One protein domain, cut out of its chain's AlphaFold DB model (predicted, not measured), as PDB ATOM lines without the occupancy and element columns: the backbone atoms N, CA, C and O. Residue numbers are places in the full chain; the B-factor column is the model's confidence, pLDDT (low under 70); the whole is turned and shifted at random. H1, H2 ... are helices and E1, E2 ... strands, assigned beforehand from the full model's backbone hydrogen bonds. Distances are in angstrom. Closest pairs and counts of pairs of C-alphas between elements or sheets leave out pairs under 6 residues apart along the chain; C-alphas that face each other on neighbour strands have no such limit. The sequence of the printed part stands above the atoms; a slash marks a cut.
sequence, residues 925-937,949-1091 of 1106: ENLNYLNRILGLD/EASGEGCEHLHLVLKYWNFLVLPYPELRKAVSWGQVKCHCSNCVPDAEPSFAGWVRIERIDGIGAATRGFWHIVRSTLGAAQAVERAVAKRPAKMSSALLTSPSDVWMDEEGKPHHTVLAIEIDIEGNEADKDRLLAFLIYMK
ATOM      1  N   GLU A 925      20.138  85.897 108.937       71.44
ATOM      2  CA  GLU A 925      19.851  84.865 107.924       71.44
ATOM      3  C   GLU A 925      19.813  83.441 108.529       71.44
ATOM      4  O   GLU A 925      18.922  82.652 108.202       71.44
ATOM      5  N   ASN A 926      20.743  83.124 109.444       76.62
ATOM      6  CA  ASN A 926      20.822  81.820 110.117       76.62
ATOM      7  C   ASN A 926      19.679  81.635 111.130       76.62
ATOM      8  O   ASN A 926      19.134  80.540 111.254       76.62
ATOM      9  N   LEU A 927      19.307  82.696 111.854       76.88
ATOM     10  CA  LEU A 927      18.225  82.650 112.846       76.88
ATOM     11  C   LEU A 927      16.849  82.470 112.173       76.88
ATOM     12  O   LEU A 927      16.047  81.661 112.633       76.88
ATOM     13  N   ASN A 928      16.617  83.113 111.021       75.50
ATOM     14  CA  ASN A 928      15.428  82.855 110.198       75.50
ATOM     15  C   ASN A 928      15.394  81.415 109.646       75.50
ATOM     16  O   ASN A 928      14.336  80.787 109.632       75.50
ATOM     17  N   TYR A 929      16.542  80.855 109.242       82.06
ATOM     18  CA  TYR A 929      16.626  79.442 108.849       82.06
ATOM     19  C   TYR A 929      16.265  78.499 110.006       82.06
ATOM     20  O   TYR A 929      15.499  77.559 109.796       82.06
ATOM     21  N   LEU A 930      16.733  78.776 111.228       79.56
ATOM     22  CA  LEU A 930      16.386  77.986 112.413       79.56
ATOM     23  C   LEU A 930      14.875  78.006 112.696       79.56
ATOM     24  O   LEU A 930      14.276  76.939 112.803       79.56
ATOM     25  N   ASN A 931      14.243  79.185 112.731       76.19
ATOM     26  CA  ASN A 931      12.794  79.315 112.953       76.19
ATOM     27  C   ASN A 931      11.972  78.501 111.939       76.19
ATOM     28  O   ASN A 931      11.040  77.783 112.311       76.19
ATOM     29  N   ARG A 932      12.365  78.542 110.662       77.62
ATOM     30  CA  ARG A 932      11.696  77.798 109.590       77.62
ATOM     31  C   ARG A 932      11.912  76.278 109.704       77.62
ATOM     32  O   ARG A 932      10.966  75.524 109.502       77.62
ATOM     33  N   ILE A 933      13.118  75.813 110.059       77.94
ATOM     34  CA  ILE A 933      13.423  74.380 110.291       77.94
ATOM     35  C   ILE A 933      12.669  73.822 111.509       77.94
ATOM     36  O   ILE A 933      12.216  72.679 111.483       77.94
ATOM     37  N   LEU A 934      12.490  74.633 112.555       73.25
ATOM     38  CA  LEU A 934      11.689  74.292 113.735       73.25
ATOM     39  C   LEU A 934      10.169  74.340 113.474       73.25
ATOM     40  O   LEU A 934       9.388  73.975 114.350       73.25
ATOM     41  N   GLY A 935       9.737  74.762 112.281       63.38
ATOM     42  CA  GLY A 935       8.328  74.809 111.892       63.38
ATOM     43  C   GLY A 935       7.528  75.952 112.522       63.38
ATOM     44  O   GLY A 935       6.301  75.897 112.499       63.38
ATOM     45  N   LEU A 936       8.185  76.989 113.060       56.69
ATOM     46  CA  LEU A 936       7.515  78.088 113.778       56.69
ATOM     47  C   LEU A 936       6.600  78.936 112.870       56.69
ATOM     48  O   LEU A 936       5.703  79.625 113.348       56.69
ATOM     49  N   ASP A 937       6.789  78.854 111.551       51.12
ATOM     50  CA  ASP A 937       5.932  79.500 110.550       51.12
ATOM     51  C   ASP A 937       4.662  78.701 110.190       51.12
ATOM     52  O   ASP A 937       3.879  79.159 109.356       51.12
ATOM     53  N   GLU A 949       7.762  56.251 122.704       59.06
ATOM     54  CA  GLU A 949       8.483  54.976 122.783       59.06
ATOM     55  C   GLU A 949       9.987  55.234 122.994       59.06
ATOM     56  O   GLU A 949      10.699  55.693 122.092       59.06
ATOM     57  N   ALA A 950      10.482  54.943 124.200       64.06
ATOM     58  CA  ALA A 950      11.875  55.140 124.590       64.06
ATOM     59  C   ALA A 950      12.643  53.808 124.625       64.06
ATOM     60  O   ALA A 950      12.420  52.967 125.495       64.06
ATOM     61  N   SER A 951      13.599  53.609 123.713       59.19
ATOM     62  CA  SER A 951      14.464  52.425 123.745       59.19
ATOM     63  C   SER A 951      15.608  52.631 124.747       59.19
ATOM     64  O   SER A 951      16.598  53.305 124.440       59.19
ATOM     65  N   GLY A 952      15.456  52.056 125.943       58.09
ATOM     66  CA  GLY A 952      16.436  52.136 127.034       58.09
ATOM     67  C   GLY A 952      15.815  52.302 128.426       58.09
ATOM     68  O   GLY A 952      16.363  53.047 129.238       58.09
ATOM     69  N   GLU A 953      14.670  51.663 128.692       58.41
ATOM     70  CA  GLU A 953      13.987  51.718 129.993       58.41
ATOM     71  C   GLU A 953      14.954  51.395 131.149       58.41
ATOM     72  O   GLU A 953      15.636  50.371 131.136       58.41
ATOM     73  N   GLY A 954      15.034  52.287 132.145       63.53
ATOM     74  CA  GLY A 954      15.929  52.141 133.299       63.53
ATOM     75  C   GLY A 954      17.357  52.681 133.122       63.53
ATOM     76  O   GLY A 954      18.157  52.565 134.046       63.53
ATOM     77  N   CYS A 955      17.706  53.293 131.985       80.38
ATOM     78  CA  CYS A 955      19.019  53.923 131.807       80.38
ATOM     79  C   CYS A 955      19.088  55.331 132.429       80.38
ATOM     80  O   CYS A 955      18.466  56.271 131.932       80.38
ATOM     81  N   GLU A 956      19.906  55.512 133.469       78.31
ATOM     82  CA  GLU A 956      20.071  56.796 134.173       78.31
ATOM     83  C   GLU A 956      20.491  57.949 133.242       78.31
ATOM     84  O   GLU A 956      19.928  59.039 133.326       78.31
ATOM     85  N   HIS A 957      21.402  57.702 132.291       81.88
ATOM     86  CA  HIS A 957      21.828  58.696 131.290       81.88
ATOM     87  C   HIS A 957      20.670  59.148 130.392       81.88
ATOM     88  O   HIS A 957      20.533  60.334 130.096       81.88
ATOM     89  N   LEU A 958      19.791  58.220 129.996       83.38
ATOM     90  CA  LEU A 958      18.585  58.550 129.237       83.38
ATOM     91  C   LEU A 958      17.613  59.382 130.087       83.38
ATOM     92  O   LEU A 958      17.127  60.407 129.617       83.38
ATOM     93  N   HIS A 959      17.371  58.997 131.342       81.19
ATOM     94  CA  HIS A 959      16.514  59.762 132.257       81.19
ATOM     95  C   HIS A 959      17.049  61.185 132.505       81.19
ATOM     96  O   HIS A 959      16.270  62.140 132.515       81.19
ATOM     97  N   LEU A 960      18.368  61.346 132.644       81.31
ATOM     98  CA  LEU A 960      19.021  62.640 132.838       81.31
ATOM     99  C   LEU A 960      18.872  63.551 131.607       81.31
ATOM    100  O   LEU A 960      18.455  64.704 131.730       81.31
ATOM    101  N   VAL A 961      19.114  63.017 130.406       84.69
ATOM    102  CA  VAL A 961      18.914  63.758 129.150       84.69
ATOM    103  C   VAL A 961      17.436  64.099 128.918       84.69
ATOM    104  O   VAL A 961      17.124  65.181 128.420       84.69
ATOM    105  N   LEU A 962      16.505  63.233 129.326       82.56
ATOM    106  CA  LEU A 962      15.070  63.520 129.271       82.56
ATOM    107  C   LEU A 962      14.651  64.619 130.265       82.56
ATOM    108  O   LEU A 962      13.779  65.422 129.924       82.56
ATOM    109  N   LYS A 963      15.282  64.732 131.448       80.81
ATOM    110  CA  LYS A 963      15.110  65.909 132.325       80.81
ATOM    111  C   LYS A 963      15.588  67.188 131.630       80.81
ATOM    112  O   LYS A 963      14.819  68.148 131.557       80.81
ATOM    113  N   TYR A 964      16.795  67.182 131.052       83.00
ATOM    114  CA  TYR A 964      17.322  68.328 130.296       83.00
ATOM    115  C   TYR A 964      16.392  68.744 129.149       83.00
ATOM    116  O   TYR A 964      16.053  69.920 129.033       83.00
ATOM    117  N   TRP A 965      15.924  67.792 128.333       83.06
ATOM    118  CA  TRP A 965      15.012  68.083 127.226       83.06
ATOM    119  C   TRP A 965      13.695  68.701 127.705       83.06
ATOM    120  O   TRP A 965      13.270  69.716 127.162       83.06
ATOM    121  N   ASN A 966      13.063  68.146 128.747       80.31
ATOM    122  CA  ASN A 966      11.842  68.735 129.297       80.31
ATOM    123  C   ASN A 966      12.088  70.166 129.810       80.31
ATOM    124  O   ASN A 966      11.293  71.057 129.515       80.31
ATOM    125  N   PHE A 967      13.210  70.416 130.492       77.38
ATOM    126  CA  PHE A 967      13.575  71.758 130.955       77.38
ATOM    127  C   PHE A 967      13.885  72.734 129.806       77.38
ATOM    128  O   PHE A 967      13.551  73.913 129.895       77.38
ATOM    129  N   LEU A 968      14.483  72.259 128.709       77.44
ATOM    130  CA  LEU A 968      14.715  73.048 127.496       77.44
ATOM    131  C   LEU A 968      13.394  73.375 126.776       77.44
ATOM    132  O   LEU A 968      13.231  74.479 126.265       77.44
ATOM    133  N   VAL A 969      12.433  72.450 126.776       74.50
ATOM    134  CA  VAL A 969      11.106  72.619 126.162       74.50
ATOM    135  C   VAL A 969      10.182  73.535 126.974       74.50
ATOM    136  O   VAL A 969       9.320  74.170 126.378       74.50
ATOM    137  N   LEU A 970      10.346  73.664 128.297       72.00
ATOM    138  CA  LEU A 970       9.506  74.546 129.129       72.00
ATOM    139  C   LEU A 970       9.436  76.010 128.621       72.00
ATOM    140  O   LEU A 970       8.322  76.503 128.443       72.00
ATOM    141  N   PRO A 971      10.558  76.713 128.348       70.38
ATOM    142  CA  PRO A 971      10.536  78.042 127.727       70.38
ATOM    143  C   PRO A 971      10.350  78.017 126.198       70.38
ATOM    144  O   PRO A 971       9.956  79.028 125.620       70.38
ATOM    145  N   TYR A 972      10.608  76.883 125.536       71.69
ATOM    146  CA  TYR A 972      10.517  76.726 124.078       71.69
ATOM    147  C   TYR A 972       9.568  75.563 123.698       71.69
ATOM    148  O   TYR A 972      10.014  74.565 123.117       71.69
ATOM    149  N   PRO A 973       8.252  75.654 123.988       68.00
ATOM    150  CA  PRO A 973       7.306  74.538 123.815       68.00
ATOM    151  C   PRO A 973       7.177  74.067 122.359       68.00
ATOM    152  O   PRO A 973       6.743  72.950 122.077       68.00
ATOM    153  N   GLU A 974       7.589  74.908 121.418       66.88
ATOM    154  CA  GLU A 974       7.521  74.669 119.979       66.88
ATOM    155  C   GLU A 974       8.580  73.668 119.497       66.88
ATOM    156  O   GLU A 974       8.331  72.943 118.536       66.88
ATOM    157  N   LEU A 975       9.678  73.491 120.246       73.62
ATOM    158  CA  LEU A 975      10.621  72.385 120.035       73.62
ATOM    159  C   LEU A 975       9.915  71.020 120.134       73.62
ATOM    160  O   LEU A 975      10.260  70.091 119.409       73.62
ATOM    161  N   ARG A 976       8.872  70.898 120.972       68.94
ATOM    162  CA  ARG A 976       8.052  69.677 121.082       68.94
ATOM    163  C   ARG A 976       7.138  69.475 119.870       68.94
ATOM    164  O   ARG A 976       6.895  68.330 119.492       68.94
ATOM    165  N   LYS A 977       6.660  70.562 119.246       67.06
ATOM    166  CA  LYS A 977       5.882  70.512 117.991       67.06
ATOM    167  C   LYS A 977       6.764  70.029 116.835       67.06
ATOM    168  O   LYS A 977       6.359  69.136 116.100       67.06
ATOM    169  N   ALA A 978       7.979  70.571 116.724       66.25
ATOM    170  CA  ALA A 978       8.907  70.328 115.617       66.25
ATOM    171  C   ALA A 978       9.244  68.833 115.394       66.25
ATOM    172  O   ALA A 978       9.396  68.395 114.250       66.25
ATOM    173  N   VAL A 979       9.321  68.053 116.483       68.19
ATOM    174  CA  VAL A 979       9.673  66.613 116.484       68.19
ATOM    175  C   VAL A 979       8.451  65.687 116.584       68.19
ATOM    176  O   VAL A 979       8.592  64.482 116.411       68.19
ATOM    177  N   SER A 980       7.261  66.222 116.878       61.59
ATOM    178  CA  SER A 980       5.972  65.504 116.880       61.59
ATOM    179  C   SER A 980       6.026  64.047 117.395       61.59
ATOM    180  O   SER A 980       5.710  63.121 116.659       61.59
ATOM    181  N   TRP A 981       6.456  63.863 118.649       62.50
ATOM    182  CA  TRP A 981       6.427  62.616 119.445       62.50
ATOM    183  C   TRP A 981       6.876  61.296 118.767       62.50
ATOM    184  O   TRP A 981       6.188  60.283 118.871       62.50
ATOM    185  N   GLY A 982       8.041  61.276 118.110       64.56
ATOM    186  CA  GLY A 982       8.649  60.026 117.621       64.56
ATOM    187  C   GLY A 982       9.507  59.274 118.654       64.56
ATOM    188  O   GLY A 982       9.409  59.490 119.862       64.56
ATOM    189  N   GLN A 983      10.332  58.343 118.165       75.25
ATOM    190  CA  GLN A 983      11.094  57.400 118.995       75.25
ATOM    191  C   GLN A 983      12.335  58.046 119.636       75.25
ATOM    192  O   GLN A 983      13.078  58.773 118.972       75.25
ATOM    193  N   VAL A 984      12.633  57.698 120.892       84.00
ATOM    194  CA  VAL A 984      13.883  58.106 121.562       84.00
ATOM    195  C   VAL A 984      14.863  56.943 121.649       84.00
ATOM    196  O   VAL A 984      14.513  55.866 122.127       84.00
ATOM    197  N   LYS A 985      16.110  57.177 121.221       84.31
ATOM    198  CA  LYS A 985      17.201  56.192 121.217       84.31
ATOM    199  C   LYS A 985      18.381  56.675 122.061       84.31
ATOM    200  O   LYS A 985      18.906  57.762 121.823       84.31
ATOM    201  N   CYS A 986      18.816  55.870 123.030       86.69
ATOM    202  CA  CYS A 986      20.020  56.128 123.823       86.69
ATOM    203  C   CYS A 986      21.201  55.311 123.284       86.69
ATOM    204  O   CYS A 986      21.130  54.086 123.245       86.69
ATOM    205  N   HIS A 987      22.299  55.976 122.920       83.50
ATOM    206  CA  HIS A 987      23.517  55.352 122.389       83.50
ATOM    207  C   HIS A 987      24.675  55.356 123.406       83.50
ATOM    208  O   HIS A 987      25.847  55.336 123.029       83.50
ATOM    209  N   CYS A 988      24.379  55.409 124.711       82.38
ATOM    210  CA  CYS A 988      25.397  55.207 125.746       82.38
ATOM    211  C   CYS A 988      25.878  53.744 125.787       82.38
ATOM    212  O   CYS A 988      25.153  52.835 125.375       82.38
ATOM    213  N   SER A 989      27.060  53.516 126.368       76.69
ATOM    214  CA  SER A 989      27.686  52.191 126.533       76.69
ATOM    215  C   SER A 989      26.779  51.134 127.167       76.69
ATOM    216  O   SER A 989      26.932  49.948 126.891       76.69
ATOM    217  N   ASN A 990      25.836  51.556 128.013       75.69
ATOM    218  CA  ASN A 990      24.960  50.660 128.764       75.69
ATOM    219  C   ASN A 990      23.719  50.239 127.954       75.69
ATOM    220  O   ASN A 990      23.145  49.191 128.229       75.69
ATOM    221  N   CYS A 991      23.308  51.037 126.960       77.75
ATOM    222  CA  CYS A 991      22.188  50.720 126.067       77.75
ATOM    223  C   CYS A 991      22.653  50.092 124.749       77.75
ATOM    224  O   CYS A 991      22.002  49.185 124.238       77.75
ATOM    225  N   VAL A 992      23.766  50.582 124.193       78.19
ATOM    226  CA  VAL A 992      24.340  50.125 122.923       78.19
ATOM    227  C   VAL A 992      25.873  50.121 123.058       78.19
ATOM    228  O   VAL A 992      26.513  51.118 122.725       78.19
ATOM    229  N   PRO A 993      26.490  49.034 123.564       65.44
ATOM    230  CA  PRO A 993      27.946  48.962 123.728       65.44
ATOM    231  C   PRO A 993      28.697  49.006 122.387       65.44
ATOM    232  O   PRO A 993      29.771  49.594 122.312       65.44
ATOM    233  N   ASP A 994      28.100  48.460 121.323       63.03
ATOM    234  CA  ASP A 994      28.630  48.460 119.952       63.03
ATOM    235  C   ASP A 994      28.085  49.635 119.103       63.03
ATOM    236  O   ASP A 994      27.798  49.483 117.914       63.03
ATOM    237  N   ALA A 995      27.864  50.808 119.710       60.50
ATOM    238  CA  ALA A 995      27.377  51.989 118.991       60.50
ATOM    239  C   ALA A 995      28.392  52.476 117.940       60.50
ATOM    240  O   ALA A 995      29.605  52.412 118.153       60.50
ATOM    241  N   GLU A 996      27.908  53.036 116.822       63.97
ATOM    242  CA  GLU A 996      28.798  53.714 115.873       63.97
ATOM    243  C   GLU A 996      29.577  54.843 116.582       63.97
ATOM    244  O   GLU A 996      28.973  55.597 117.355       63.97
ATOM    245  N   PRO A 997      30.886  55.032 116.302       62.53
ATOM    246  CA  PRO A 997      31.708  56.049 116.971       62.53
ATOM    247  C   PRO A 997      31.178  57.487 116.856       62.53
ATOM    248  O   PRO A 997      31.507  58.333 117.680       62.53
ATOM    249  N   SER A 998      30.352  57.755 115.843       70.12
ATOM    250  CA  SER A 998      29.622  59.003 115.599       70.12
ATOM    251  C   SER A 998      28.527  59.297 116.632       70.12
ATOM    252  O   SER A 998      28.295  60.460 116.948       70.12
ATOM    253  N   PHE A 999      27.852  58.266 117.148       74.75
ATOM    254  CA  PHE A 999      26.684  58.390 118.032       74.75
ATOM    255  C   PHE A 999      26.948  57.936 119.475       74.75
ATOM    256  O   PHE A 999      26.095  58.144 120.335       74.75
ATOM    257  N   ALA A1000      28.114  57.361 119.779       78.12
ATOM    258  CA  ALA A1000      28.468  56.901 121.123       78.12
ATOM    259  C   ALA A1000      28.254  57.989 122.206       78.12
ATOM    260  O   ALA A1000      28.801  59.088 122.140       78.12
ATOM    261  N   GLY A1001      27.433  57.677 123.214       80.81
ATOM    262  CA  GLY A1001      27.061  58.573 124.318       80.81
ATOM    263  C   GLY A1001      25.916  59.557 124.032       80.81
ATOM    264  O   GLY A1001      25.384  60.144 124.976       80.81
ATOM    265  N   TRP A1002      25.489  59.726 122.778       87.56
ATOM    266  CA  TRP A1002      24.382  60.620 122.424       87.56
ATOM    267  C   TRP A1002      23.012  60.001 122.741       87.56
ATOM    268  O   TRP A1002      22.823  58.782 122.728       87.56
ATOM    269  N   VAL A1003      22.018  60.856 122.969       88.06
ATOM    270  CA  VAL A1003      20.594  60.503 122.915       88.06
ATOM    271  C   VAL A1003      19.978  61.208 121.713       88.06
ATOM    272  O   VAL A1003      20.175  62.408 121.517       88.06
ATOM    273  N   ARG A1004      19.239  60.449 120.904       88.50
ATOM    274  CA  ARG A1004      18.596  60.904 119.670       88.50
ATOM    275  C   ARG A1004      17.080  60.886 119.847       88.50
ATOM    276  O   ARG A1004      16.505  59.836 120.129       88.50
ATOM    277  N   ILE A1005      16.453  62.047 119.681       86.50
ATOM    278  CA  ILE A1005      15.004  62.259 119.762       86.50
ATOM    279  C   ILE A1005      14.513  62.455 118.325       86.50
ATOM    280  O   ILE A1005      14.732  63.511 117.732       86.50
ATOM    281  N   GLU A1006      13.936  61.406 117.743       82.56
ATOM    282  CA  GLU A1006      13.580  61.313 116.322       82.56
ATOM    283  C   GLU A1006      12.108  61.671 116.073       82.56
ATOM    284  O   GLU A1006      11.256  61.474 116.937       82.56
ATOM    285  N   ARG A1007      11.799  62.192 114.880       78.00
ATOM    286  CA  ARG A1007      10.434  62.536 114.452       78.00
ATOM    287  C   ARG A1007       9.686  61.329 113.866       78.00
ATOM    288  O   ARG A1007      10.288  60.541 113.141       78.00
ATOM    289  N   ILE A1008       8.370  61.212 114.117       65.94
ATOM    290  CA  ILE A1008       7.512  60.117 113.585       65.94
ATOM    291  C   ILE A1008       7.670  59.943 112.066       65.94
ATOM    292  O   ILE A1008       7.800  58.823 111.580       65.94
ATOM    293  N   ASP A1009       7.698  61.048 111.316       63.66
ATOM    294  CA  ASP A1009       7.718  61.064 109.845       63.66
ATOM    295  C   ASP A1009       9.079  60.666 109.214       63.66
ATOM    296  O   ASP A1009       9.312  60.939 108.035       63.66
ATOM    297  N   GLY A1010      10.005  60.085 109.988       56.44
ATOM    298  CA  GLY A1010      11.422  59.871 109.652       56.44
ATOM    299  C   GLY A1010      11.708  58.860 108.531       56.44
ATOM    300  O   GLY A1010      12.306  57.811 108.769       56.44
ATOM    301  N   ILE A1011      11.322  59.174 107.292       52.41
ATOM    302  CA  ILE A1011      11.509  58.315 106.115       52.41
ATOM    303  C   ILE A1011      12.632  58.846 105.210       52.41
ATOM    304  O   ILE A1011      12.437  59.797 104.461       52.41
ATOM    305  N   GLY A1012      13.768  58.139 105.196       57.41
ATOM    306  CA  GLY A1012      14.640  58.043 104.014       57.41
ATOM    307  C   GLY A1012      15.401  59.302 103.582       57.41
ATOM    308  O   GLY A1012      15.310  59.679 102.417       57.41
ATOM    309  N   ALA A1013      16.191  59.893 104.482       50.19
ATOM    310  CA  ALA A1013      17.048  61.047 104.186       50.19
ATOM    311  C   ALA A1013      18.012  60.818 103.003       50.19
ATOM    312  O   ALA A1013      18.659  59.769 102.917       50.19
ATOM    313  N   ALA A1014      18.158  61.822 102.133       55.84
ATOM    314  CA  ALA A1014      19.016  61.760 100.948       55.84
ATOM    315  C   ALA A1014      20.468  62.167 101.244       55.84
ATOM    316  O   ALA A1014      21.409  61.603 100.684       55.84
ATOM    317  N   THR A1015      20.675  63.152 102.120       72.56
ATOM    318  CA  THR A1015      21.996  63.546 102.636       72.56
ATOM    319  C   THR A1015      21.806  64.188 104.006       72.56
ATOM    320  O   THR A1015      21.043  65.138 104.138       72.56
ATOM    321  N   ARG A1016      22.494  63.684 105.033       78.44
ATOM    322  CA  ARG A1016      22.382  64.211 106.402       78.44
ATOM    323  C   ARG A1016      23.382  65.340 106.641       78.44
ATOM    324  O   ARG A1016      24.533  65.232 106.223       78.44
ATOM    325  N   GLY A1017      22.964  66.362 107.377       82.31
ATOM    326  CA  GLY A1017      23.854  67.358 107.966       82.31
ATOM    327  C   GLY A1017      23.525  67.617 109.432       82.31
ATOM    328  O   GLY A1017      22.367  67.557 109.843       82.31
ATOM    329  N   PHE A1018      24.557  67.924 110.211       86.06
ATOM    330  CA  PHE A1018      24.468  68.237 111.631       86.06
ATOM    331  C   PHE A1018      24.781  69.715 111.866       86.06
ATOM    332  O   PHE A1018      25.747  70.254 111.317       86.06
ATOM    333  N   TRP A1019      23.982  70.372 112.703       84.31
ATOM    334  CA  TRP A1019      24.216  71.753 113.120       84.31
ATOM    335  C   TRP A1019      24.231  71.844 114.648       84.31
ATOM    336  O   TRP A1019      23.244  71.517 115.303       84.31
ATOM    337  N   HIS A1020      25.364  72.269 115.210       83.94
ATOM    338  CA  HIS A1020      25.528  72.506 116.645       83.94
ATOM    339  C   HIS A1020      24.961  73.877 117.027       83.94
ATOM    340  O   HIS A1020      25.237  74.872 116.353       83.94
ATOM    341  N   ILE A1021      24.159  73.919 118.092       78.81
ATOM    342  CA  ILE A1021      23.380  75.096 118.501       78.81
ATOM    343  C   ILE A1021      23.463  75.243 120.021       78.81
ATOM    344  O   ILE A1021      23.305  74.263 120.742       78.81
ATOM    345  N   VAL A1022      23.686  76.467 120.501       78.69
ATOM    346  CA  VAL A1022      23.747  76.792 121.934       78.69
ATOM    347  C   VAL A1022      22.437  77.423 122.418       78.69
ATOM    348  O   VAL A1022      21.655  77.970 121.632       78.69
ATOM    349  N   ARG A1023      22.170  77.372 123.726       72.69
ATOM    350  CA  ARG A1023      20.918  77.844 124.347       72.69
ATOM    351  C   ARG A1023      20.634  79.326 124.072       72.69
ATOM    352  O   ARG A1023      19.470  79.713 123.969       72.69
ATOM    353  N   SER A1024      21.676  80.145 123.913       70.50
ATOM    354  CA  SER A1024      21.555  81.555 123.524       70.50
ATOM    355  C   SER A1024      21.100  81.738 122.070       70.50
ATOM    356  O   SER A1024      20.342  82.666 121.799       70.50
ATOM    357  N   THR A1025      21.459  80.839 121.145       72.88
ATOM    358  CA  THR A1025      20.976  80.862 119.752       72.88
ATOM    359  C   THR A1025      19.469  80.610 119.680       72.88
ATOM    360  O   THR A1025      18.779  81.288 118.923       72.88
ATOM    361  N   LEU A1026      18.944  79.680 120.491       72.19
ATOM    362  CA  LEU A1026      17.500  79.404 120.576       72.19
ATOM    363  C   LEU A1026      16.716  80.626 121.082       72.19
ATOM    364  O   LEU A1026      15.684  80.968 120.512       72.19
ATOM    365  N   GLY A1027      17.238  81.325 122.096       69.62
ATOM    366  CA  GLY A1027      16.645  82.575 122.586       69.62
ATOM    367  C   GLY A1027      16.736  83.718 121.573       69.62
ATOM    368  O   GLY A1027      15.763  84.438 121.362       69.62
ATOM    369  N   ALA A1028      17.874  83.856 120.887       71.06
ATOM    370  CA  ALA A1028      18.062  84.877 119.857       71.06
ATOM    371  C   ALA A1028      17.116  84.681 118.660       71.06
ATOM    372  O   ALA A1028      16.651  85.659 118.079       71.06
ATOM    373  N   ALA A1029      16.793  83.432 118.308       65.44
ATOM    374  CA  ALA A1029      15.912  83.114 117.188       65.44
ATOM    375  C   ALA A1029      14.468  83.617 117.396       65.44
ATOM    376  O   ALA A1029      13.848  84.095 116.445       65.44
ATOM    377  N   GLN A1030      13.967  83.618 118.638       62.03
ATOM    378  CA  GLN A1030      12.649  84.175 118.982       62.03
ATOM    379  C   GLN A1030      12.569  85.709 118.877       62.03
ATOM    380  O   GLN A1030      11.470  86.256 118.813       62.03
ATOM    381  N   ALA A1031      13.704  86.414 118.864       60.03
ATOM    382  CA  ALA A1031      13.767  87.879 118.881       60.03
ATOM    383  C   ALA A1031      13.915  88.524 117.485       60.03
ATOM    384  O   ALA A1031      14.105  89.736 117.382       60.03
ATOM    385  N   VAL A1032      13.873  87.730 116.408       63.72
ATOM    386  CA  VAL A1032      14.184  88.167 115.039       63.72
ATOM    387  C   VAL A1032      12.922  88.355 114.194       63.72
ATOM    388  O   VAL A1032      12.092  87.455 114.082       63.72
ATOM    389  N   GLU A1033      12.806  89.512 113.534       57.50
ATOM    390  CA  GLU A1033      11.756  89.758 112.540       57.50
ATOM    391  C   GLU A1033      11.947  88.897 111.276       57.50
ATOM    392  O   GLU A1033      13.070  88.651 110.819       57.50
ATOM    393  N   ARG A1034      10.821  88.454 110.698       57.69
ATOM    394  CA  ARG A1034      10.764  87.543 109.544       57.69
ATOM    395  C   ARG A1034      11.505  88.102 108.325       57.69
ATOM    396  O   ARG A1034      11.071  89.081 107.720       57.69
ATOM    397  N   ALA A1035      12.568  87.417 107.914       62.00
ATOM    398  CA  ALA A1035      13.369  87.720 106.731       62.00
ATOM    399  C   ALA A1035      13.740  86.438 105.955       62.00
ATOM    400  O   ALA A1035      13.354  85.329 106.318       62.00
ATOM    401  N   VAL A1036      14.478  86.584 104.849       62.09
ATOM    402  CA  VAL A1036      14.854  85.457 103.979       62.09
ATOM    403  C   VAL A1036      15.800  84.495 104.711       62.09
ATOM    404  O   VAL A1036      16.902  84.870 105.111       62.09
ATOM    405  N   ALA A1037      15.370  83.241 104.857       62.91
ATOM    406  CA  ALA A1037      16.160  82.159 105.434       62.91
ATOM    407  C   ALA A1037      17.267  81.680 104.478       62.91
ATOM    408  O   ALA A1037      17.055  81.556 103.271       62.91
ATOM    409  N   LYS A1038      18.437  81.335 105.023       70.56
ATOM    410  CA  LYS A1038      19.582  80.824 104.253       70.56
ATOM    411  C   LYS A1038      20.305  79.734 105.034       70.56
ATOM    412  O   LYS A1038      20.505  79.866 106.237       70.56
ATOM    413  N   ARG A1039      20.702  78.659 104.348       77.19
ATOM    414  CA  ARG A1039      21.369  77.509 104.975       77.19
ATOM    415  C   ARG A1039      22.724  77.931 105.588       77.19
ATOM    416  O   ARG A1039      23.521  78.543 104.870       77.19
ATOM    417  N   PRO A1040      23.017  77.609 106.864       72.88
ATOM    418  CA  PRO A1040      24.275  77.974 107.513       72.88
ATOM    419  C   PRO A1040      25.503  77.340 106.848       72.88
ATOM    420  O   PRO A1040      25.512  76.153 106.532       72.88
ATOM    421  N   ALA A1041      26.592  78.103 106.731       63.44
ATOM    422  CA  ALA A1041      27.861  77.599 106.192       63.44
ATOM    423  C   ALA A1041      28.622  76.649 107.148       63.44
ATOM    424  O   ALA A1041      29.529  75.951 106.709       63.44
ATOM    425  N   LYS A1042      28.260  76.611 108.442       63.34
ATOM    426  CA  LYS A1042      28.881  75.756 109.479       63.34
ATOM    427  C   LYS A1042      28.195  74.376 109.645       63.34
ATOM    428  O   LYS A1042      28.339  73.760 110.697       63.34
ATOM    429  N   MET A1043      27.419  73.890 108.667       71.69
ATOM    430  CA  MET A1043      26.825  72.540 108.742       71.69
ATOM    431  C   MET A1043      27.892  71.454 108.545       71.69
ATOM    432  O   MET A1043      28.630  71.473 107.563       71.69
ATOM    433  N   SER A1044      27.955  70.500 109.475       69.31
ATOM    434  CA  SER A1044      28.928  69.404 109.485       69.31
ATOM    435  C   SER A1044      28.334  68.112 108.919       69.31
ATOM    436  O   SER A1044      27.140  67.853 109.064       69.31
ATOM    437  N   SER A1045      29.169  67.257 108.327       67.88
ATOM    438  CA  SER A1045      28.810  65.879 107.954       67.88
ATOM    439  C   SER A1045      28.977  64.869 109.102       67.88
ATOM    440  O   SER A1045      28.588  63.712 108.954       67.88
ATOM    441  N   ALA A1046      29.531  65.290 110.243       72.00
ATOM    442  CA  ALA A1046      29.744  64.468 111.436       72.00
ATOM    443  C   ALA A1046      29.422  65.236 112.732       72.00
ATOM    444  O   ALA A1046      29.532  66.463 112.781       72.00
ATOM    445  N   LEU A1047      29.054  64.510 113.789       74.69
ATOM    446  CA  LEU A1047      28.801  65.074 115.117       74.69
ATOM    447  C   LEU A1047      30.103  65.439 115.837       74.69
ATOM    448  O   LEU A1047      31.055  64.661 115.849       74.69
ATOM    449  N   LEU A1048      30.113  66.607 116.481       70.50
ATOM    450  CA  LEU A1048      31.203  67.095 117.325       70.50
ATOM    451  C   LEU A1048      30.739  67.223 118.784       70.50
ATOM    452  O   LEU A1048      29.605  67.603 119.062       70.50
ATOM    453  N   THR A1049      31.624  66.954 119.744       67.12
ATOM    454  CA  THR A1049      31.364  67.144 121.188       67.12
ATOM    455  C   THR A1049      31.732  68.554 121.682       67.12
ATOM    456  O   THR A1049      31.980  68.770 122.872       67.12
ATOM    457  N   SER A1050      31.794  69.515 120.757       57.19
ATOM    458  CA  SER A1050      32.080  70.933 120.974       57.19
ATOM    459  C   SER A1050      31.256  71.798 119.998       57.19
ATOM    460  O   SER A1050      31.027  71.368 118.865       57.19
ATOM    461  N   PRO A1051      30.816  73.013 120.392       54.97
ATOM    462  CA  PRO A1051      30.894  73.605 121.736       54.97
ATOM    463  C   PRO A1051      29.984  72.885 122.750       54.97
ATOM    464  O   PRO A1051      29.088  72.143 122.362       54.97
ATOM    465  N   SER A1052      30.213  73.091 124.052       63.22
ATOM    466  CA  SER A1052      29.368  72.537 125.124       63.22
ATOM    467  C   SER A1052      28.892  73.629 126.080       63.22
ATOM    468  O   SER A1052      29.723  74.265 126.728       63.22
ATOM    469  N   ASP A1053      27.576  73.778 126.198       69.56
ATOM    470  CA  ASP A1053      26.904  74.660 127.154       69.56
ATOM    471  C   ASP A1053      26.939  74.087 128.579       69.56
ATOM    472  O   ASP A1053      27.204  72.899 128.789       69.56
ATOM    473  N   VAL A1054      26.609  74.930 129.562       72.38
ATOM    474  CA  VAL A1054      26.323  74.520 130.944       72.38
ATOM    475  C   VAL A1054      24.815  74.582 131.199       72.38
ATOM    476  O   VAL A1054      24.178  75.617 130.990       72.38
ATOM    477  N   TRP A1055      24.247  73.483 131.689       68.81
ATOM    478  CA  TRP A1055      22.875  73.384 132.184       68.81
ATOM    479  C   TRP A1055      22.873  73.136 133.692       68.81
ATOM    480  O   TRP A1055      23.705  72.383 134.183       68.81
ATOM    481  N   MET A1056      21.925  73.732 134.414       66.56
ATOM    482  CA  MET A1056      21.699  73.446 135.833       66.56
ATOM    483  C   MET A1056      20.517  72.492 135.972       66.56
ATOM    484  O   MET A1056      19.468  72.751 135.377       66.56
ATOM    485  N   ASP A1057      20.673  71.427 136.755       64.25
ATOM    486  CA  ASP A1057      19.557  70.550 137.115       64.25
ATOM    487  C   ASP A1057      18.652  71.154 138.209       64.25
ATOM    488  O   ASP A1057      18.813  72.299 138.633       64.25
ATOM    489  N   GLU A1058      17.664  70.372 138.649       55.94
ATOM    490  CA  GLU A1058      16.686  70.746 139.681       55.94
ATOM    491  C   GLU A1058      17.322  70.994 141.066       55.94
ATOM    492  O   GLU A1058      16.683  71.591 141.931       55.94
ATOM    493  N   GLU A1059      18.574  70.569 141.262       62.12
ATOM    494  CA  GLU A1059      19.367  70.726 142.487       62.12
ATOM    495  C   GLU A1059      20.418  71.853 142.348       62.12
ATOM    496  O   GLU A1059      21.112  72.184 143.309       62.12
ATOM    497  N   GLY A1060      20.505  72.492 141.172       57.62
ATOM    498  CA  GLY A1060      21.407  73.611 140.882       57.62
ATOM    499  C   GLY A1060      22.805  73.210 140.396       57.62
ATOM    500  O   GLY A1060      23.689  74.065 140.326       57.62
ATOM    501  N   LYS A1061      23.033  71.935 140.054       65.62
ATOM    502  CA  LYS A1061      24.355  71.402 139.693       65.62
ATOM    503  C   LYS A1061      24.669  71.595 138.195       65.62
ATOM    504  O   LYS A1061      23.821  71.271 137.363       65.62
ATOM    505  N   PRO A1062      25.880  72.059 137.815       71.00
ATOM    506  CA  PRO A1062      26.238  72.351 136.420       71.00
ATOM    507  C   PRO A1062      26.636  71.105 135.609       71.00
ATOM    508  O   PRO A1062      27.762  70.623 135.694       71.00
ATOM    509  N   HIS A1063      25.739  70.604 134.761       73.56
ATOM    510  CA  HIS A1063      26.028  69.594 133.731       73.56
ATOM    511  C   HIS A1063      26.556  70.258 132.458       73.56
ATOM    512  O   HIS A1063      26.021  71.279 132.027       73.56
ATOM    513  N   HIS A1064      27.520  69.638 131.776       78.62
ATOM    514  CA  HIS A1064      27.930  70.086 130.443       78.62
ATOM    515  C   HIS A1064      27.127  69.379 129.340       78.62
ATOM    516  O   HIS A1064      27.260  68.171 129.131       78.62
ATOM    517  N   THR A1065      26.329  70.152 128.603       80.00
ATOM    518  CA  THR A1065      25.420  69.690 127.541       80.00
ATOM    519  C   THR A1065      25.886  70.159 126.164       80.00
ATOM    520  O   THR A1065      26.123  71.348 125.963       80.00
ATOM    521  N   VAL A1066      25.948  69.257 125.187       85.62
ATOM    522  CA  VAL A1066      26.069  69.586 123.759       85.62
ATOM    523  C   VAL A1066      24.726  69.310 123.090       85.62
ATOM    524  O   VAL A1066      24.168  68.222 123.253       85.62
ATOM    525  N   LEU A1067      24.225  70.279 122.324       85.44
ATOM    526  CA  LEU A1067      23.000  70.166 121.537       85.44
ATOM    527  C   LEU A1067      23.329  70.267 120.040       85.44
ATOM    528  O   LEU A1067      24.059  71.159 119.597       85.44
ATOM    529  N   ALA A1068      22.775  69.346 119.258       88.00
ATOM    530  CA  ALA A1068      22.873  69.321 117.807       88.00
ATOM    531  C   ALA A1068      21.512  69.011 117.170       88.00
ATOM    532  O   ALA A1068      20.680  68.304 117.745       88.00
ATOM    533  N   ILE A1069      21.300  69.522 115.961       87.31
ATOM    534  CA  ILE A1069      20.131  69.231 115.130       87.31
ATOM    535  C   ILE A1069      20.572  68.403 113.919       87.31
ATOM    536  O   ILE A1069      21.525  68.772 113.231       87.31
ATOM    537  N   GLU A1070      19.873  67.295 113.660       86.44
ATOM    538  CA  GLU A1070      20.014  66.473 112.455       86.44
ATOM    539  C   GLU A1070      19.004  66.936 111.392       86.44
ATOM    540  O   GLU A1070      17.796  66.982 111.649       86.44
ATOM    541  N   ILE A1071      19.500  67.278 110.202       85.44
ATOM    542  CA  ILE A1071      18.724  67.843 109.091       85.44
ATOM    543  C   ILE A1071      18.928  66.990 107.829       85.44
ATOM    544  O   ILE A1071      20.059  66.617 107.506       85.44
ATOM    545  N   ASP A1072      17.843  66.699 107.109       82.88
ATOM    546  CA  ASP A1072      17.880  66.164 105.742       82.88
ATOM    547  C   ASP A1072      18.068  67.306 104.740       82.88
ATOM    548  O   ASP A1072      17.329  68.295 104.775       82.88
ATOM    549  N   ILE A1073      19.060  67.172 103.861       78.31
ATOM    550  CA  ILE A1073      19.489  68.192 102.903       78.31
ATOM    551  C   ILE A1073      19.053  67.771 101.495       78.31
ATOM    552  O   ILE A1073      19.772  67.066 100.780       78.31
ATOM    553  N   GLU A1074      17.886  68.244 101.056       71.19
ATOM    554  CA  GLU A1074      17.356  67.962  99.713       71.19
ATOM    555  C   GLU A1074      17.869  68.992  98.679       71.19
ATOM    556  O   GLU A1074      17.155  69.864  98.179       71.19
ATOM    557  N   GLY A1075      19.158  68.885  98.341       67.06
ATOM    558  CA  GLY A1075      19.811  69.690  97.300       67.06
ATOM    559  C   GLY A1075      20.281  71.075  97.764       67.06
ATOM    560  O   GLY A1075      20.664  71.266  98.918       67.06
ATOM    561  N   ASN A1076      20.308  72.056  96.855       63.03
ATOM    562  CA  ASN A1076      20.908  73.382  97.102       63.03
ATOM    563  C   ASN A1076      19.919  74.454  97.594       63.03
ATOM    564  O   ASN A1076      20.346  75.539  97.984       63.03
ATOM    565  N   GLU A1077      18.616  74.182  97.560       66.56
ATOM    566  CA  GLU A1077      17.586  75.122  98.008       66.56
ATOM    567  C   GLU A1077      17.270  74.869  99.480       66.56
ATOM    568  O   GLU A1077      16.851  73.775  99.849       66.56
ATOM    569  N   ALA A1078      17.434  75.895 100.318       67.38
ATOM    570  CA  ALA A1078      17.174  75.776 101.748       67.38
ATOM    571  C   ALA A1078      15.726  75.345 102.043       67.38
ATOM    572  O   ALA A1078      15.490  74.695 103.053       67.38
ATOM    573  N   ASP A1079      14.753  75.715 101.204       66.31
ATOM    574  CA  ASP A1079      13.312  75.525 101.451       66.31
ATOM    575  C   ASP A1079      12.819  74.073 101.370       66.31
ATOM    576  O   ASP A1079      11.648  73.813 101.644       66.31
ATOM    577  N   LYS A1080      13.697  73.123 101.027       68.94
ATOM    578  CA  LYS A1080      13.399  71.684 101.080       68.94
ATOM    579  C   LYS A1080      13.985  70.969 102.302       68.94
ATOM    580  O   LYS A1080      13.612  69.827 102.554       68.94
ATOM    581  N   ASP A1081      14.866  71.627 103.058       81.06
ATOM    582  CA  ASP A1081      15.539  71.044 104.225       81.06
ATOM    583  C   ASP A1081      14.536  70.665 105.328       81.06
ATOM    584  O   ASP A1081      13.634  71.446 105.646       81.06
ATOM    585  N   ARG A1082      14.710  69.491 105.956       75.69
ATOM    586  CA  ARG A1082      13.785  68.982 106.989       75.69
ATOM    587  C   ARG A1082      14.497  68.579 108.271       75.69
ATOM    588  O   ARG A1082      15.522  67.909 108.235       75.69
ATOM    589  N   LEU A1083      13.895  68.918 109.408       81.69
ATOM    590  CA  LEU A1083      14.289  68.410 110.720       81.69
ATOM    591  C   LEU A1083      14.036  66.894 110.816       81.69
ATOM    592  O   LEU A1083      12.902  66.448 110.640       81.69
ATOM    593  N   LEU A1084      15.077  66.122 111.140       79.50
ATOM    594  CA  LEU A1084      14.997  64.672 111.367       79.50
ATOM    595  C   LEU A1084      14.967  64.322 112.860       79.50
ATOM    596  O   LEU A1084      14.119  63.542 113.303       79.50
ATOM    597  N   ALA A1085      15.898  64.887 113.632       85.19
ATOM    598  CA  ALA A1085      16.055  64.593 115.052       85.19
ATOM    599  C   ALA A1085      16.779  65.717 115.807       85.19
ATOM    600  O   ALA A1085      17.575  66.465 115.232       85.19
ATOM    601  N   PHE A1086      16.569  65.767 117.123       87.56
ATOM    602  CA  PHE A1086      17.500  66.421 118.043       87.56
ATOM    603  C   PHE A1086      18.472  65.397 118.620       87.56
ATOM    604  O   PHE A1086      18.110  64.253 118.902       87.56
ATOM    605  N   LEU A1087      19.711  65.835 118.810       88.19
ATOM    606  CA  LEU A1087      20.815  65.049 119.330       88.19
ATOM    607  C   LEU A1087      21.392  65.775 120.540       88.19
ATOM    608  O   LEU A1087      21.801  66.933 120.448       88.19
ATOM    609  N   ILE A1088      21.392  65.094 121.682       88.00
ATOM    610  CA  ILE A1088      21.850  65.641 122.958       88.00
ATOM    611  C   ILE A1088      22.949  64.741 123.506       88.00
ATOM    612  O   ILE A1088      22.779  63.525 123.598       88.00
ATOM    613  N   TYR A1089      24.061  65.346 123.907       86.56
ATOM    614  CA  TYR A1089      25.157  64.671 124.589       86.56
ATOM    615  C   TYR A1089      25.434  65.382 125.909       86.56
ATOM    616  O   TYR A1089      25.832  66.547 125.930       86.56
ATOM    617  N   MET A1090      25.215  64.684 127.019       80.38
ATOM    618  CA  MET A1090      25.676  65.126 128.333       80.38
ATOM    619  C   MET A1090      27.053  64.516 128.571       80.38
ATOM    620  O   MET A1090      27.203  63.295 128.510       80.38
ATOM    621  N   LYS A1091      28.061  65.356 128.830       72.81
ATOM    622  CA  LYS A1091      29.349  64.864 129.334       72.81
ATOM    623  C   LYS A1091      29.084  64.216 130.701       72.81
ATOM    624  O   LYS A1091      28.378  64.829 131.505       72.81
TER     625      LYS A1091
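AT A GLANCE: This is residues 925 to 937 and 949 to 1091 of the 1106 residues of the protein "Hypothetical protein" of Pieris macdunnoughi (UniProt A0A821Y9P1). A strongly twisted antiparallel sheet of six strands curls round one helix, H2, while the short helix H3 stands up from it and H1 and H4 meet in a corner that only grazes it. The long strand E5 is where the sheet branches, with E3 and E4 on one side and E6 on the other; from E6 the sheet goes on through E2 to E1. The printed part has 156 residues, with elements in the order H1 H2 H3 E1 E2 E3 H4 E4 E5 E6, class mixed, and under half of the residues in named elements. It is compact, with a radius of gyration of the C-alphas of 15.3 A and spans of 43 by 35 by 27 A.

HOW THE PARTS SIT: Begin at E5, residues 1062 to 1072. On one side of it look for E4, residues 1053 to 1056, with N 1055 and O 1063 at 2.8 A, and E3, residues 1016 to 1020, with N 1019 and O 1069 at 3.0 A. On the other side is E6, residues 1082 to 1090, with N 1068 and O 1087 at 2.9 A. E4, E5 and E6 form a meander, each strand the antiparallel neighbour of the one before. Next to E6 comes E2, residues 1003 to 1007, with N 1005 and O 1086 at 2.9 A, then E1, residues 981 to 986, its hairpin partner, with N 985 and O 1004 at 2.9 A. The sheet curls round H2, residues 956 to 969; the closest C-alphas of H2 and E6 are those of Val 961 and Met 1090, 6.9 A. H3, residues 974 to 979, stands up from the sheet at a height of 9.5 A, only just over E2 and E6, with 3 C-alphas on each. H1, residues 925 to 933, touches H4, residues 1023 to 1029, about perpendicular at 85 degrees, closest at C-alphas Leu 927 and Ala 1029, 4.9 A. In H1, H2 and H4 every O i to N i+4 pair is within hydrogen-bond range; in H3 1 of 2 is.

IN THESE COORDINATES: Find C-alpha 925 at (19.851, 84.865, 107.924), where H1 begins its 12.5 A. H2 measures 19.9 A, E1 15.7 A, E2 13.4 A and E3 13.6 A. From C-alpha 1062 at (26.238, 72.351, 136.420), E5 runs 32.4 A. E6 runs 24.7 A to C-alpha 1090 at (25.676, 65.126, 128.333).

THE WHOLE: C-alphas 1059 and 1076 are the two farthest apart, 45.5 A. Residues 938 to 948 are cut out, with 27.5 A between C-alphas 937 and 949. The links E1 to E2 and H4 to E4 are long. Mean pLDDT of the printed part is 72.5; 62 residues are under 70, among them 1029 to 1037.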